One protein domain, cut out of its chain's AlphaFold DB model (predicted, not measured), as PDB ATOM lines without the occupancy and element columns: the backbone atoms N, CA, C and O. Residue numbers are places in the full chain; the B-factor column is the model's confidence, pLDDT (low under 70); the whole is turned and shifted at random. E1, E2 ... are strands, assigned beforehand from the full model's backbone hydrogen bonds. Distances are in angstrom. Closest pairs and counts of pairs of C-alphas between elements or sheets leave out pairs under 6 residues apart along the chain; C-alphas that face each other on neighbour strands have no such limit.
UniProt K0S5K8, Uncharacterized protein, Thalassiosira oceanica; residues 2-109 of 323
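Overview. This is residues 2 to 109 of the 323 residues of an uncharacterized protein of Thalassiosira oceanica (UniProt K0S5K8). With little regular structure, this is a small sandwich, two three-stranded sheets face to face, E4-E5-E6 and the smaller E1-E2-E3; unnamed residues 73 to 109 make a long loop. Each sheet is an antiparallel meander, each strand the neighbour of the one before. The printed part has 108 residues, 33 in six named strands, E1 to E6 along the chain, and no named helix: all strand, compact, radius of gyration of the C-alphas 14.6 A, spans 37 by 36 by 27 A.

Along the chain. E4, residues 41 to 47, 19.8 A, begins at C-alpha 41 (-24.763, -42.372, -36.747). E5 is residues 50 to 56, 20.1 A; E6, residues 66 to 72, 18.6 A, ends at C-alpha 72 (-15.653, -27.738, -22.680). E1 is residues 2 to 4, E2 8 to 13, E3 22 to 24.

Arrangement. Within hydrogen-bond range are N 43 and O 54, 2.9 A, N 51 and O 71, 2.8 A, N 4 and O 8, 2.8 A, and N 24 and O 11, 2.8 A. The closest C-alphas of E2 and E5 are Leu 11 and Gly 53, 5.8 A.

Size, cuts and confidence. The printed part has no cut. The link E3 to E4 is long, 16 residues. Residues 25 to 36, 76, 78 and 107 to 109 have pLDDT under 70.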
ATOM      1  N   TYR A   2     -26.974 -33.725 -32.597       87.19
ATOM      2  CA  TYR A   2     -28.278 -33.937 -33.226       87.19
ATOM      3  C   TYR A   2     -28.124 -33.981 -34.747       87.19
ATOM      4  O   TYR A   2     -27.107 -33.532 -35.274       87.19
ATOM      5  N   LEU A   3     -29.127 -34.522 -35.434       86.38
ATOM      6  CA  LEU A   3     -29.245 -34.495 -36.888       86.38
ATOM      7  C   LEU A   3     -30.369 -33.526 -37.268       86.38
ATOM      8  O   LEU A   3     -31.450 -33.567 -36.683       86.38
ATOM      9  N   SER A   4     -30.106 -32.652 -38.231       80.56
ATOM     10  CA  SER A   4     -31.074 -31.731 -38.819       80.56
ATOM     11  C   SER A   4     -31.323 -32.112 -40.271       80.56
ATOM     12  O   SER A   4     -30.380 -32.271 -41.043       80.56
ATOM     13  N   ASN A   5     -32.594 -32.195 -40.666       71.94
ATOM     14  CA  ASN A   5     -32.988 -32.655 -41.999       71.94
ATOM     15  C   ASN A   5     -32.376 -31.809 -43.137       71.94
ATOM     16  O   ASN A   5     -32.040 -32.331 -44.192       71.94
ATOM     17  N   SER A   6     -32.192 -30.501 -42.931       72.31
ATOM     18  CA  SER A   6     -31.677 -29.592 -43.968       72.31
ATOM     19  C   SER A   6     -30.234 -29.132 -43.756       72.31
ATOM     20  O   SER A   6     -29.721 -28.381 -44.583       72.31
ATOM     21  N   HIS A   7     -29.599 -29.509 -42.644       73.12
ATOM     22  CA  HIS A   7     -28.275 -28.998 -42.266       73.12
ATOM     23  C   HIS A   7     -27.324 -30.074 -41.712       73.12
ATOM     24  O   HIS A   7     -26.215 -29.750 -41.295       73.12
ATOM     25  N   GLY A   8     -27.734 -31.346 -41.721       79.62
ATOM     26  CA  GLY A   8     -26.878 -32.459 -41.338       79.62
ATOM     27  C   GLY A   8     -26.625 -32.540 -39.832       79.62
ATOM     28  O   GLY A   8     -27.465 -32.170 -39.007       79.62
ATOM     29  N   ALA A   9     -25.492 -33.133 -39.465       83.25
ATOM     30  CA  ALA A   9     -25.152 -33.422 -38.080       83.25
ATOM     31  C   ALA A   9     -24.595 -32.173 -37.374       83.25
ATOM     32  O   ALA A   9     -23.810 -31.428 -37.947       83.25
ATOM     33  N   HIS A  10     -24.955 -31.957 -36.109       83.94
ATOM     34  CA  HIS A  10     -24.533 -30.791 -35.338       83.94
ATOM     35  C   HIS A  10     -24.252 -31.112 -33.872       83.94
ATOM     36  O   HIS A  10     -24.960 -31.883 -33.219       83.94
ATOM     37  N   LEU A  11     -23.260 -30.428 -33.303       87.50
ATOM     38  CA  LEU A  11     -23.031 -30.387 -31.863       87.50
ATOM     39  C   LEU A  11     -23.477 -29.033 -31.315       87.50
ATOM     40  O   LEU A  11     -22.926 -28.003 -31.688       87.50
ATOM     41  N   GLN A  12     -24.441 -29.050 -30.399       88.44
ATOM     42  CA  GLN A  12     -24.861 -27.883 -29.632       88.44
ATOM     43  C   GLN A  12     -24.610 -28.143 -28.154       88.44
ATOM     44  O   GLN A  12     -24.895 -29.231 -27.647       88.44
ATOM     45  N   THR A  13     -24.061 -27.144 -27.477       88.94
ATOM     46  CA  THR A  13     -23.709 -27.207 -26.060       88.94
ATOM     47  C   THR A  13     -24.234 -25.978 -25.333       88.94
ATOM     48  O   THR A  13     -24.434 -24.911 -25.916       88.94
ATOM     49  N   ARG A  14     -24.457 -26.130 -24.027       86.69
ATOM     50  CA  ARG A  14     -24.675 -25.025 -23.093       86.69
ATOM     51  C   ARG A  14     -23.619 -25.143 -22.006       86.69
ATOM     52  O   ARG A  14     -23.526 -26.189 -21.373       86.69
ATOM     53  N   ARG A  15     -22.828 -24.093 -21.793       82.00
ATOM     54  CA  ARG A  15     -21.682 -24.138 -20.868       82.00
ATOM     55  C   ARG A  15     -22.032 -23.769 -19.424       82.00
ATOM     56  O   ARG A  15     -21.237 -24.017 -18.528       82.00
ATOM     57  N   SER A  16     -23.194 -23.162 -19.190       73.75
ATOM     58  CA  SER A  16     -23.661 -22.770 -17.855       73.75
ATOM     59  C   SER A  16     -25.187 -22.650 -17.796       73.75
ATOM     60  O   SER A  16     -25.842 -22.482 -18.821       73.75
ATOM     61  N   LYS A  17     -25.765 -22.682 -16.591       71.69
ATOM     62  CA  LYS A  17     -27.224 -22.636 -16.363       71.69
ATOM     63  C   LYS A  17     -27.924 -21.453 -17.052       71.69
ATOM     64  O   LYS A  17     -29.048 -21.611 -17.522       71.69
ATOM     65  N   THR A  18     -27.262 -20.299 -17.125       71.00
ATOM     66  CA  THR A  18     -27.813 -19.036 -17.642       71.00
ATOM     67  C   THR A  18     -27.310 -18.658 -19.034       71.00
ATOM     68  O   THR A  18     -27.796 -17.682 -19.601       71.00
ATOM     69  N   SER A  19     -26.352 -19.401 -19.602       73.19
ATOM     70  CA  SER A  19     -25.873 -19.122 -20.959       73.19
ATOM     71  C   SER A  19     -26.847 -19.630 -22.017       73.19
ATOM     72  O   SER A  19     -27.540 -20.638 -21.842       73.19
ATOM     73  N   GLY A  20     -26.869 -18.917 -23.144       79.69
ATOM     74  CA  GLY A  20     -27.437 -19.435 -24.378       79.69
ATOM     75  C   GLY A  20     -26.711 -20.705 -24.824       79.69
ATOM     76  O   GLY A  20     -25.604 -21.021 -24.385       79.69
ATOM     77  N   THR A  21     -27.366 -21.466 -25.685       82.12
ATOM     78  CA  THR A  21     -26.749 -22.609 -26.359       82.12
ATOM     79  C   THR A  21     -25.977 -22.143 -27.587       82.12
ATOM     80  O   THR A  21     -26.513 -21.333 -28.341       82.12
ATOM     81  N   ASP A  22     -24.819 -22.738 -27.855       81.56
ATOM     82  CA  ASP A  22     -24.032 -22.476 -29.064       81.56
ATOM     83  C   ASP A  22     -23.807 -23.756 -29.873       81.56
ATOM     84  O   ASP A  22     -23.641 -24.835 -29.302       81.56
ATOM     85  N   ASN A  23     -23.717 -23.618 -31.198       81.81
ATOM     86  CA  ASN A  23     -23.235 -24.678 -32.085       81.81
ATOM     87  C   ASN A  23     -21.696 -24.730 -32.084       81.81
ATOM     88  O   ASN A  23     -21.020 -23.698 -32.056       81.81
ATOM     89  N   ARG A  24     -21.130 -25.939 -32.114       80.31
ATOM     90  CA  ARG A  24     -19.699 -26.216 -31.934       80.31
ATOM     91  C   ARG A  24     -19.179 -27.135 -33.040       80.31
ATOM     92  O   ARG A  24     -19.682 -28.245 -33.150       80.31
ATOM     93  N   PRO A  25     -18.155 -26.744 -33.820       69.38
ATOM     94  CA  PRO A  25     -17.427 -25.474 -33.790       69.38
ATOM     95  C   PRO A  25     -18.313 -24.296 -34.213       69.38
ATOM     96  O   PRO A  25     -19.296 -24.486 -34.925       69.38
ATOM     97  N   ASN A  26     -17.933 -23.078 -33.807       57.28
ATOM     98  CA  ASN A  26     -18.579 -21.835 -34.244       57.28
ATOM     99  C   ASN A  26     -18.237 -21.554 -35.720       57.28
ATOM    100  O   ASN A  26     -17.447 -20.672 -36.051       57.28
ATOM    101  N   LYS A  27     -18.748 -22.403 -36.609       57.28
ATOM    102  CA  LYS A  27     -18.688 -22.239 -38.057       57.28
ATOM    103  C   LYS A  27     -20.057 -21.744 -38.510       57.28
ATOM    104  O   LYS A  27     -21.079 -22.197 -38.001       57.28
ATOM    105  N   ASN A  28     -20.071 -20.821 -39.473       54.34
ATOM    106  CA  ASN A  28     -21.302 -20.408 -40.146       54.34
ATOM    107  C   ASN A  28     -22.097 -21.658 -40.545       54.34
ATOM    108  O   ASN A  28     -21.509 -22.592 -41.099       54.34
ATOM    109  N   TRP A  29     -23.415 -21.635 -40.320       53.50
ATOM    110  CA  TRP A  29     -24.370 -22.728 -40.577       53.50
ATOM    111  C   TRP A  29     -24.329 -23.257 -42.027       53.50
ATOM    112  O   TRP A  29     -24.959 -24.248 -42.363       53.50
ATOM    113  N   HIS A  30     -23.570 -22.589 -42.896       50.62
ATOM    114  CA  HIS A  30     -23.466 -22.829 -44.324       50.62
ATOM    115  C   HIS A  30     -22.225 -23.617 -44.774       50.62
ATOM    116  O   HIS A  30     -22.091 -23.811 -45.976       50.62
ATOM    117  N   ASN A  31     -21.300 -24.036 -43.897       49.62
ATOM    118  CA  ASN A  31     -19.973 -24.515 -44.340       49.62
ATOM    119  C   ASN A  31     -19.499 -25.872 -43.786       49.62
ATOM    120  O   ASN A  31     -18.306 -26.168 -43.876       49.62
ATOM    121  N   VAL A  32     -20.372 -26.708 -43.224       54.53
ATOM    122  CA  VAL A  32     -19.957 -28.030 -42.726       54.53
ATOM    123  C   VAL A  32     -21.079 -29.022 -42.997       54.53
ATOM    124  O   VAL A  32     -22.065 -29.018 -42.282       54.53
ATOM    125  N   ASP A  33     -20.916 -29.800 -44.068       56.72
ATOM    126  CA  ASP A  33     -21.866 -30.798 -44.578       56.72
ATOM    127  C   ASP A  33     -23.213 -30.208 -45.057       56.72
ATOM    128  O   ASP A  33     -24.176 -30.060 -44.313       56.72
ATOM    129  N   LYS A  34     -23.254 -29.780 -46.328       52.97
ATOM    130  CA  LYS A  34     -24.459 -29.206 -46.966       52.97
ATOM    131  C   LYS A  34     -25.443 -30.269 -47.448       52.97
ATOM    132  O   LYS A  34     -26.482 -29.913 -48.008       52.97
ATOM    133  N   ASP A  35     -25.102 -31.537 -47.289       58.94
ATOM    134  CA  ASP A  35     -25.918 -32.609 -47.815       58.94
ATOM    135  C   ASP A  35     -27.013 -32.919 -46.790       58.94
ATOM    136  O   ASP A  35     -26.769 -33.125 -45.600       58.94
ATOM    137  N   ALA A  36     -28.262 -32.854 -47.247       62.03
ATOM    138  CA  ALA A  36     -29.419 -33.208 -46.443       62.03
ATOM    139  C   ALA A  36     -29.359 -34.711 -46.142       62.03
ATOM    140  O   ALA A  36     -29.770 -35.540 -46.958       62.03
ATOM    141  N   HIS A  37     -28.819 -35.061 -44.978       71.69
ATOM    142  CA  HIS A  37     -28.759 -36.439 -44.511       71.69
ATOM    143  C   HIS A  37     -30.017 -36.758 -43.711       71.69
ATOM    144  O   HIS A  37     -30.267 -36.166 -42.663       71.69
ATOM    145  N   GLN A  38     -30.804 -37.717 -44.198       73.81
ATOM    146  CA  GLN A  38     -32.001 -38.203 -43.496       73.81
ATOM    147  C   GLN A  38     -31.670 -39.249 -42.419       73.81
ATOM    148  O   GLN A  38     -32.518 -39.581 -41.597       73.81
ATOM    149  N   SER A  39     -30.433 -39.751 -42.402       84.69
ATOM    150  CA  SER A  39     -29.932 -40.721 -41.428       84.69
ATOM    151  C   SER A  39     -28.446 -40.495 -41.172       84.69
ATOM    152  O   SER A  39     -27.691 -40.264 -42.115       84.69
ATOM    153  N   ALA A  40     -28.015 -40.606 -39.918       88.12
ATOM    154  CA  ALA A  40     -26.607 -40.584 -39.544       88.12
ATOM    155  C   ALA A  40     -26.405 -41.316 -38.217       88.12
ATOM    156  O   ALA A  40     -27.269 -41.285 -37.341       88.12
ATOM    157  N   TRP A  41     -25.225 -41.899 -38.044       90.38
ATOM    158  CA  TRP A  41     -24.763 -42.372 -36.747       90.38
ATOM    159  C   TRP A  41     -24.221 -41.188 -35.963       90.38
ATOM    160  O   TRP A  41     -23.400 -40.431 -36.480       90.38
ATOM    161  N   LEU A  42     -24.664 -41.019 -34.720       91.25
ATOM    162  CA  LEU A  42     -24.243 -39.922 -33.850       91.25
ATOM    163  C   LEU A  42     -23.532 -40.484 -32.626       91.25
ATOM    164  O   LEU A  42     -24.009 -41.429 -32.005       91.25
ATOM    165  N   LYS A  43     -22.418 -39.864 -32.241       91.81
ATOM    166  CA  LYS A  43     -21.663 -40.251 -31.049       91.81
ATOM    167  C   LYS A  43     -21.233 -39.027 -30.262       91.81
ATOM    168  O   LYS A  43     -20.795 -38.026 -30.824       91.81
ATOM    169  N   ILE A  44     -21.355 -39.117 -28.943       92.19
ATOM    170  CA  ILE A  44     -20.843 -38.126 -27.999       92.19
ATOM    171  C   ILE A  44     -19.838 -38.833 -27.103       92.19
ATOM    172  O   ILE A  44     -20.161 -39.850 -26.499       92.19
ATOM    173  N   VAL A  45     -18.634 -38.281 -27.000       91.62
ATOM    174  CA  VAL A  45     -17.595 -38.780 -26.099       91.62
ATOM    175  C   VAL A  45     -17.339 -37.723 -25.032       91.62
ATOM    176  O   VAL A  45     -16.983 -36.589 -25.352       91.62
ATOM    177  N   LYS A  46     -17.527 -38.092 -23.761       89.00
ATOM    178  CA  LYS A  46     -17.162 -37.259 -22.609       89.00
ATOM    179  C   LYS A  46     -15.814 -37.708 -22.057       89.00
ATOM    180  O   LYS A  46     -15.665 -38.850 -21.632       89.00
ATOM    181  N   LYS A  47     -14.853 -36.789 -22.018       86.69
ATOM    182  CA  LYS A  47     -13.521 -36.957 -21.430       86.69
ATOM    183  C   LYS A  47     -13.336 -35.876 -20.368       86.69
ATOM    184  O   LYS A  47     -12.969 -34.751 -20.696       86.69
ATOM    185  N   MET A  48     -13.621 -36.206 -19.107       83.69
ATOM    186  CA  MET A  48     -13.700 -35.212 -18.021       83.69
ATOM    187  C   MET A  48     -14.683 -34.090 -18.410       83.69
ATOM    188  O   MET A  48     -15.850 -34.405 -18.649       83.69
ATOM    189  N   ASP A  49     -14.235 -32.841 -18.543       86.75
ATOM    190  CA  ASP A  49     -15.065 -31.698 -18.967       86.75
ATOM    191  C   ASP A  49     -15.107 -31.494 -20.486       86.75
ATOM    192  O   ASP A  49     -15.860 -30.663 -20.997       86.75
ATOM    193  N   THR A  50     -14.305 -32.251 -21.236       89.44
ATOM    194  CA  THR A  50     -14.275 -32.170 -22.695       89.44
ATOM    195  C   THR A  50     -15.378 -33.039 -23.291       89.44
ATOM    196  O   THR A  50     -15.458 -34.238 -23.019       89.44
ATOM    197  N   ILE A  51     -16.206 -32.445 -24.144       92.81
ATOM    198  CA  ILE A  51     -17.219 -33.115 -24.956       92.81
ATOM    199  C   ILE A  51     -16.783 -33.083 -26.416       92.81
ATOM    200  O   ILE A  51     -16.557 -32.016 -26.980       92.81
ATOM    201  N   GLU A  52     -16.722 -34.249 -27.044       93.12
ATOM    202  CA  GLU A  52     -16.489 -34.403 -28.478       93.12
ATOM    203  C   GLU A  52     -17.746 -34.974 -29.138       93.12
ATOM    204  O   GLU A  52     -18.311 -35.969 -28.679       93.12
ATOM    205  N   GLY A  53     -18.202 -34.334 -30.213       92.19
ATOM    206  CA  GLY A  53     -19.308 -34.805 -31.041       92.19
ATOM    207  C   GLY A  53     -18.785 -35.387 -32.344       92.19
ATOM    208  O   GLY A  53     -18.046 -34.716 -33.062       92.19
ATOM    209  N   TYR A  54     -19.193 -36.609 -32.660       90.00
ATOM    210  CA  TYR A  54     -18.845 -37.314 -33.886       90.00
ATOM    211  C   TYR A  54     -20.106 -37.705 -34.652       90.00
ATOM    212  O   TYR A  54     -21.162 -37.934 -34.055       90.00
ATOM    213  N   TYR A  55     -19.970 -37.836 -35.968       90.00
ATOM    214  CA  TYR A  55     -20.968 -38.485 -36.810       90.00
ATOM    215  C   TYR A  55     -20.309 -39.449 -37.801       90.00
ATOM    216  O   TYR A  55     -19.118 -39.327 -38.089       90.00
ATOM    217  N   SER A  56     -21.077 -40.414 -38.296       88.75
ATOM    218  CA  SER A  56     -20.695 -41.308 -39.394       88.75
ATOM    219  C   SER A  56     -21.890 -41.480 -40.334       88.75
ATOM    220  O   SER A  56     -23.035 -41.599 -39.890       88.75
ATOM    221  N   LEU A  57     -21.615 -41.473 -41.637       85.56
ATOM    222  CA  LEU A  57     -22.608 -41.687 -42.699       85.56
ATOM    223  C   LEU A  57     -22.524 -43.101 -43.297       85.56
ATOM    224  O   LEU A  57     -23.365 -43.487 -44.100       85.56
ATOM    225  N   ASP A  58     -21.507 -43.872 -42.915       81.94
ATOM    226  CA  ASP A  58     -21.070 -45.110 -43.566       81.94
ATOM    227  C   ASP A  58     -21.133 -46.351 -42.654       81.94
ATOM    228  O   ASP A  58     -20.607 -47.397 -43.022       81.94
ATOM    229  N   GLY A  59     -21.812 -46.272 -41.500       75.00
ATOM    230  CA  GLY A  59     -22.175 -47.463 -40.714       75.00
ATOM    231  C   GLY A  59     -21.732 -47.496 -39.248       75.00
ATOM    232  O   GLY A  59     -21.511 -48.583 -38.719       75.00
ATOM    233  N   GLY A  60     -21.578 -46.347 -38.582       77.06
ATOM    234  CA  GLY A  60     -21.375 -46.300 -37.130       77.06
ATOM    235  C   GLY A  60     -20.032 -46.894 -36.717       77.06
ATOM    236  O   GLY A  60     -18.990 -46.427 -37.168       77.06
ATOM    237  N   ASP A  61     -20.034 -47.920 -35.864       70.75
ATOM    238  CA  ASP A  61     -18.809 -48.553 -35.343       70.75
ATOM    239  C   ASP A  61     -17.959 -49.256 -36.413       70.75
ATOM    240  O   ASP A  61     -16.744 -49.370 -36.251       70.75
ATOM    241  N   GLY A  62     -18.572 -49.678 -37.523       75.12
ATOM    242  CA  GLY A  62     -17.861 -50.201 -38.696       75.12
ATOM    243  C   GLY A  62     -17.472 -49.130 -39.720       75.12
ATOM    244  O   GLY A  62     -16.802 -49.452 -40.701       75.12
ATOM    245  N   GLY A  63     -17.906 -47.884 -39.511       83.38
ATOM    246  CA  GLY A  63     -17.722 -46.761 -40.424       83.38
ATOM    247  C   GLY A  63     -16.633 -45.774 -39.997       83.38
ATOM    248  O   GLY A  63     -15.949 -45.912 -38.978       83.38
ATOM    249  N   THR A  64     -16.477 -44.727 -40.796       88.25
ATOM    250  CA  THR A  64     -15.557 -43.621 -40.562       88.25
ATOM    251  C   THR A  64     -16.213 -42.580 -39.661       88.25
ATOM    252  O   THR A  64     -17.076 -41.809 -40.082       88.25
ATOM    253  N   TRP A  65     -15.767 -42.504 -38.407       89.12
ATOM    254  CA  TRP A  65     -16.198 -41.451 -37.488       89.12
ATOM    255  C   TRP A  65     -15.504 -40.125 -37.791       89.12
ATOM    256  O   TRP A  65     -14.291 -39.983 -37.624       89.12
ATOM    257  N   ILE A  66     -16.293 -39.120 -38.157       86.38
ATOM    258  CA  ILE A  66     -15.827 -37.759 -38.401       86.38
ATOM    259  C   ILE A  66     -16.079 -36.930 -37.142       86.38
ATOM    260  O   ILE A  66     -17.212 -36.821 -36.668       86.38
ATOM    261  N   LEU A  67     -15.017 -36.338 -36.583       88.06
ATOM    262  CA  LEU A  67     -15.144 -35.363 -35.500       88.06
ATOM    263  C   LEU A  67     -15.855 -34.119 -36.038       88.06
ATOM    264  O   LEU A  67     -15.317 -33.405 -36.885       88.06
ATOM    265  N   TYR A  68     -17.045 -33.844 -35.514       84.19
ATOM    266  CA  TYR A  68     -17.781 -32.629 -35.835       84.19
ATOM    267  C   TYR A  68     -17.209 -31.435 -35.076       84.19
ATOM    268  O   TYR A  68     -16.894 -30.403 -35.671       84.19
ATOM    269  N   GLY A  69     -17.046 -31.580 -33.760       85.62
ATOM    270  CA  GLY A  69     -16.601 -30.501 -32.893       85.62
ATOM    271  C   GLY A  69     -16.281 -30.945 -31.477       85.62
ATOM    272  O   GLY A  69     -16.692 -32.015 -31.029       85.62
ATOM    273  N   THR A  70     -15.572 -30.070 -30.776       89.50
ATOM    274  CA  THR A  70     -15.183 -30.242 -29.378       89.50
ATOM    275  C   THR A  70     -15.619 -29.018 -28.589       89.50
ATOM    276  O   THR A  70     -15.558 -27.892 -29.092       89.50
ATOM    277  N   ASP A  71     -16.052 -29.228 -27.353       89.56
ATOM    278  CA  ASP A  71     -16.311 -28.147 -26.414       89.56
ATOM    279  C   ASP A  71     -15.976 -28.546 -24.979       89.56
ATOM    280  O   ASP A  71     -15.922 -29.727 -24.650       89.56
ATOM    281  N   ILE A  72     -15.781 -27.548 -24.124       87.75
ATOM    282  CA  ILE A  72     -15.653 -27.738 -22.680       87.75
ATOM    283  C   ILE A  72     -17.005 -27.407 -22.057       87.75
ATOM    284  O   ILE A  72     -17.489 -26.279 -22.181       87.75
ATOM    285  N   VAL A  73     -17.613 -28.393 -21.403       85.38
ATOM    286  CA  VAL A  73     -18.887 -28.260 -20.694       85.38
ATOM    287  C   VAL A  73     -18.646 -28.633 -19.239       85.38
ATOM    288  O   VAL A  73     -18.245 -29.755 -18.949       85.38
ATOM    289  N   ASN A  74     -18.894 -27.692 -18.329       82.38
ATOM    290  CA  ASN A  74     -18.768 -27.936 -16.898       82.38
ATOM    291  C   ASN A  74     -19.991 -28.723 -16.401       82.38
ATOM    292  O   ASN A  74     -21.127 -28.253 -16.515       82.38
ATOM    293  N   PHE A  75     -19.747 -29.913 -15.854       79.12
ATOM    294  CA  PHE A  75     -20.750 -30.720 -15.168       79.12
ATOM    295  C   PHE A  75     -20.498 -30.620 -13.658       79.12
ATOM    296  O   PHE A  75     -19.647 -31.343 -13.150       79.12
ATOM    297  N   PRO A  76     -21.230 -29.766 -12.918       69.38
ATOM    298  CA  PRO A  76     -20.954 -29.514 -11.500       69.38
ATOM    299  C   PRO A  76     -21.312 -30.691 -10.577       69.38
ATOM    300  O   PRO A  76     -21.104 -30.610  -9.372       69.38
ATOM    301  N   LEU A  77     -21.899 -31.759 -11.122       72.56
ATOM    302  CA  LEU A  77     -22.296 -32.962 -10.402       72.56
ATOM    303  C   LEU A  77     -21.637 -34.179 -11.051       72.56
ATOM    304  O   LEU A  77     -21.573 -34.274 -12.278       72.56
ATOM    305  N   ASP A  78     -21.300 -35.178 -10.239       67.06
ATOM    306  CA  ASP A  78     -20.739 -36.457 -10.707       67.06
ATOM    307  C   ASP A  78     -21.760 -37.342 -11.445       67.06
ATOM    308  O   ASP A  78     -21.438 -38.425 -11.936       67.06
ATOM    309  N   LYS A  79     -23.017 -36.892 -11.522       77.12
ATOM    310  CA  LYS A  79     -24.110 -37.567 -12.220       77.12
ATOM    311  C   LYS A  79     -24.639 -36.678 -13.336       77.12
ATOM    312  O   LYS A  79     -25.016 -35.532 -13.107       77.12
ATOM    313  N   PHE A  80     -24.731 -37.243 -14.532       81.94
ATOM    314  CA  PHE A  80     -25.332 -36.618 -15.705       81.94
ATOM    315  C   PHE A  80     -26.267 -37.613 -16.395       81.94
ATOM    316  O   PHE A  80     -26.115 -38.826 -16.262       81.94
ATOM    317  N   ILE A  81     -27.259 -37.086 -17.107       84.69
ATOM    318  CA  ILE A  81     -28.242 -37.888 -17.835       84.69
ATOM    319  C   ILE A  81     -27.796 -37.978 -19.291       84.69
ATOM    320  O   ILE A  81     -27.440 -36.968 -19.900       84.69
ATOM    321  N   VAL A  82     -27.838 -39.186 -19.843       86.88
ATOM    322  CA  VAL A  82     -27.623 -39.452 -21.267       86.88
ATOM    323  C   VAL A  82     -28.885 -40.115 -21.799       86.88
ATOM    324  O   VAL A  82     -29.464 -40.970 -21.133       86.88
ATOM    325  N   GLY A  83     -29.332 -39.694 -22.976       88.69
ATOM    326  CA  GLY A  83     -30.535 -40.228 -23.594       88.69
ATOM    327  C   GLY A  83     -30.754 -39.677 -24.993       88.69
ATOM    328  O   GLY A  83     -29.962 -38.881 -25.502       88.69
ATOM    329  N   LEU A  84     -31.847 -40.122 -25.598       89.88
ATOM    330  CA  LEU A  84     -32.292 -39.717 -26.925       89.88
ATOM    331  C   LEU A  84     -33.266 -38.544 -26.798       89.88
ATOM    332  O   LEU A  84     -34.079 -38.503 -25.873       89.88
ATOM    333  N   ALA A  85     -33.187 -37.587 -27.718       90.12
ATOM    334  CA  ALA A  85     -34.055 -36.417 -27.730       90.12
ATOM    335  C   ALA A  85     -34.515 -36.107 -29.157       90.12
ATOM    336  O   ALA A  85     -33.719 -36.153 -30.094       90.12
ATOM    337  N   VAL A  86     -35.792 -35.753 -29.294       89.19
ATOM    338  CA  VAL A  86     -36.405 -35.226 -30.517       89.19
ATOM    339  C   VAL A  86     -37.046 -33.898 -30.169       89.19
ATOM    340  O   VAL A  86     -37.752 -33.779 -29.168       89.19
ATOM    341  N   SER A  87     -36.802 -32.896 -31.001       87.25
ATOM    342  CA  SER A  87     -37.490 -31.616 -30.941       87.25
ATOM    343  C   SER A  87     -37.886 -31.192 -32.347       87.25
ATOM    344  O   SER A  87     -37.206 -31.514 -33.321       87.25
ATOM    345  N   ASN A  88     -38.993 -30.460 -32.444       83.62
ATOM    346  CA  ASN A  88     -39.334 -29.709 -33.641       83.62
ATOM    347  C   ASN A  88     -39.195 -28.218 -33.340       83.62
ATOM    348  O   ASN A  88     -39.570 -27.772 -32.257       83.62
ATOM    349  N   ALA A  89     -38.655 -27.459 -34.289       79.56
ATOM    350  CA  ALA A  89     -38.623 -26.000 -34.201       79.56
ATOM    351  C   ALA A  89     -39.933 -25.356 -34.693       79.56
ATOM    352  O   ALA A  89     -40.126 -24.161 -34.494       79.56
ATOM    353  N   ASP A  90     -40.803 -26.140 -35.334       81.25
ATOM    354  CA  ASP A  90     -42.123 -25.733 -35.813       81.25
ATOM    355  C   ASP A  90     -43.214 -26.191 -34.829       81.25
ATOM    356  O   ASP A  90     -43.328 -27.379 -34.522       81.25
ATOM    357  N   ASP A  91     -44.003 -25.239 -34.329       82.75
ATOM    358  CA  ASP A  91     -45.089 -25.449 -33.370       82.75
ATOM    359  C   ASP A  91     -46.367 -26.026 -34.003       82.75
ATOM    360  O   ASP A  91     -47.274 -26.445 -33.280       82.75
ATOM    361  N   TRP A  92     -46.428 -26.115 -35.335       86.31
ATOM    362  CA  TRP A  92     -47.576 -26.641 -36.080       86.31
ATOM    363  C   TRP A  92     -47.423 -28.099 -36.508       86.31
ATOM    364  O   TRP A  92     -48.407 -28.725 -36.902       86.31
ATOM    365  N   ASN A  93     -46.212 -28.651 -36.436       83.75
ATOM    366  CA  ASN A  93     -45.901 -29.983 -36.946       83.75
ATOM    367  C   ASN A  93     -45.326 -30.886 -35.848       83.75
ATOM    368  O   ASN A  93     -44.556 -30.451 -34.993       83.75
ATOM    369  N   LEU A  94     -45.669 -32.173 -35.881       85.25
ATOM    370  CA  LEU A  94     -45.059 -33.167 -34.999       85.25
ATOM    371  C   LEU A  94     -43.756 -33.673 -35.634       85.25
ATOM    372  O   LEU A  94     -43.751 -34.042 -36.807       85.25
ATOM    373  N   ALA A  95     -42.667 -33.711 -34.863       84.19
ATOM    374  CA  ALA A  95     -41.444 -34.389 -35.280       84.19
ATOM    375  C   ALA A  95     -41.445 -35.838 -34.789       84.19
ATOM    376  O   ALA A  95     -41.760 -36.112 -33.631       84.19
ATOM    377  N   GLU A  96     -41.028 -36.741 -35.666       85.06
ATOM    378  CA  GLU A  96     -40.784 -38.144 -35.362       85.06
ATOM    379  C   GLU A  96     -39.352 -38.486 -35.779       85.06
ATOM    380  O   GLU A  96     -38.884 -38.052 -36.832       85.06
ATOM    381  N   ALA A  97     -38.649 -39.248 -34.944       85.88
ATOM    382  CA  ALA A  97     -37.371 -39.843 -35.302       85.88
ATOM    383  C   ALA A  97     -37.340 -41.288 -34.810       85.88
ATOM    384  O   ALA A  97     -37.810 -41.588 -33.711       85.88
ATOM    385  N   THR A  98     -36.757 -42.164 -35.620       89.19
ATOM    386  CA  THR A  98     -36.459 -43.544 -35.235       89.19
ATOM    387  C   THR A  98     -34.991 -43.619 -34.834       89.19
ATOM    388  O   THR A  98     -34.127 -43.141 -35.566       89.19
ATOM    389  N   PHE A  99     -34.717 -44.196 -33.666       87.62
ATOM    390  CA  PHE A  99     -33.362 -44.466 -33.195       87.62
ATOM    391  C   PHE A  99     -33.155 -45.972 -33.148       87.62
ATOM    392  O   PHE A  99     -33.964 -46.692 -32.563       87.62
ATOM    393  N   GLU A 100     -32.055 -46.426 -33.727       86.94
ATOM    394  CA  GLU A 100     -31.640 -47.825 -33.734       86.94
ATOM    395  C   GLU A 100     -30.244 -47.927 -33.111       86.94
ATOM    396  O   GLU A 100     -29.506 -46.939 -33.070       86.94
ATOM    397  N   ASP A 101     -29.918 -49.104 -32.569       84.50
ATOM    398  CA  ASP A 101     -28.585 -49.443 -32.054       84.50
ATOM    399  C   ASP A 101     -27.998 -48.436 -31.043       84.50
ATOM    400  O   ASP A 101     -26.813 -48.104 -31.052       84.50
ATOM    401  N   TYR A 102     -28.842 -47.954 -30.124       86.62
ATOM    402  CA  TYR A 102     -28.415 -47.086 -29.028       86.62
ATOM    403  C   TYR A 102     -27.620 -47.860 -27.970       86.62
ATOM    404  O   TYR A 102     -28.154 -48.739 -27.289       86.62
ATOM    405  N   THR A 103     -26.363 -47.468 -27.776       87.94
ATOM    406  CA  THR A 103     -25.480 -48.000 -26.735       87.94
ATOM    407  C   THR A 103     -24.932 -46.882 -25.848       87.94
ATOM    408  O   THR A 103     -24.832 -45.716 -26.240       87.94
ATOM    409  N   ILE A 104     -24.591 -47.241 -24.608       86.75
ATOM    410  CA  ILE A 104     -23.864 -46.374 -23.681       86.75
ATOM    411  C   ILE A 104     -22.638 -47.144 -23.213       86.75
ATOM    412  O   ILE A 104     -22.748 -48.035 -22.372       86.75
ATOM    413  N   ASP A 105     -21.475 -46.755 -23.722       83.81
ATOM    414  CA  ASP A 105     -20.205 -47.327 -23.295       83.81
ATOM    415  C   ASP A 105     -19.543 -46.436 -22.251       83.81
ATOM    416  O   ASP A 105     -19.190 -45.279 -22.499       83.81
ATOM    417  N   GLN A 106     -19.346 -46.994 -21.059       76.38
ATOM    418  CA  GLN A 106     -18.557 -46.355 -20.020       76.38
ATOM    419  C   GLN A 106     -17.112 -46.842 -20.123       76.38
ATOM    420  O   GLN A 106     -16.787 -47.966 -19.744       76.38
ATOM    421  N   TYR A 107     -16.224 -45.980 -20.616       63.88
ATOM    422  CA  TYR A 107     -14.795 -46.270 -20.604       63.88
ATOM    423  C   TYR A 107     -14.244 -46.126 -19.180       63.88
ATOM    424  O   TYR A 107     -14.076 -45.018 -18.669       63.88
ATOM    425  N   ILE A 108     -13.969 -47.258 -18.533       57.84
ATOM    426  CA  ILE A 108     -13.239 -47.306 -17.265       57.84
ATOM    427  C   ILE A 108     -11.752 -47.274 -17.612       57.84
ATOM    428  O   ILE A 108     -11.230 -48.228 -18.187       57.84
ATOM    429  N   PHE A 109     -11.063 -46.181 -17.284       49.72
ATOM    430  CA  PHE A 109      -9.610 -46.120 -17.429       49.72
ATOM    431  C   PHE A 109      -8.969 -47.233 -16.577       49.72
ATOM    432  O   PHE A 109      -9.151 -47.221 -15.357       49.72
TER     433      PHE A 109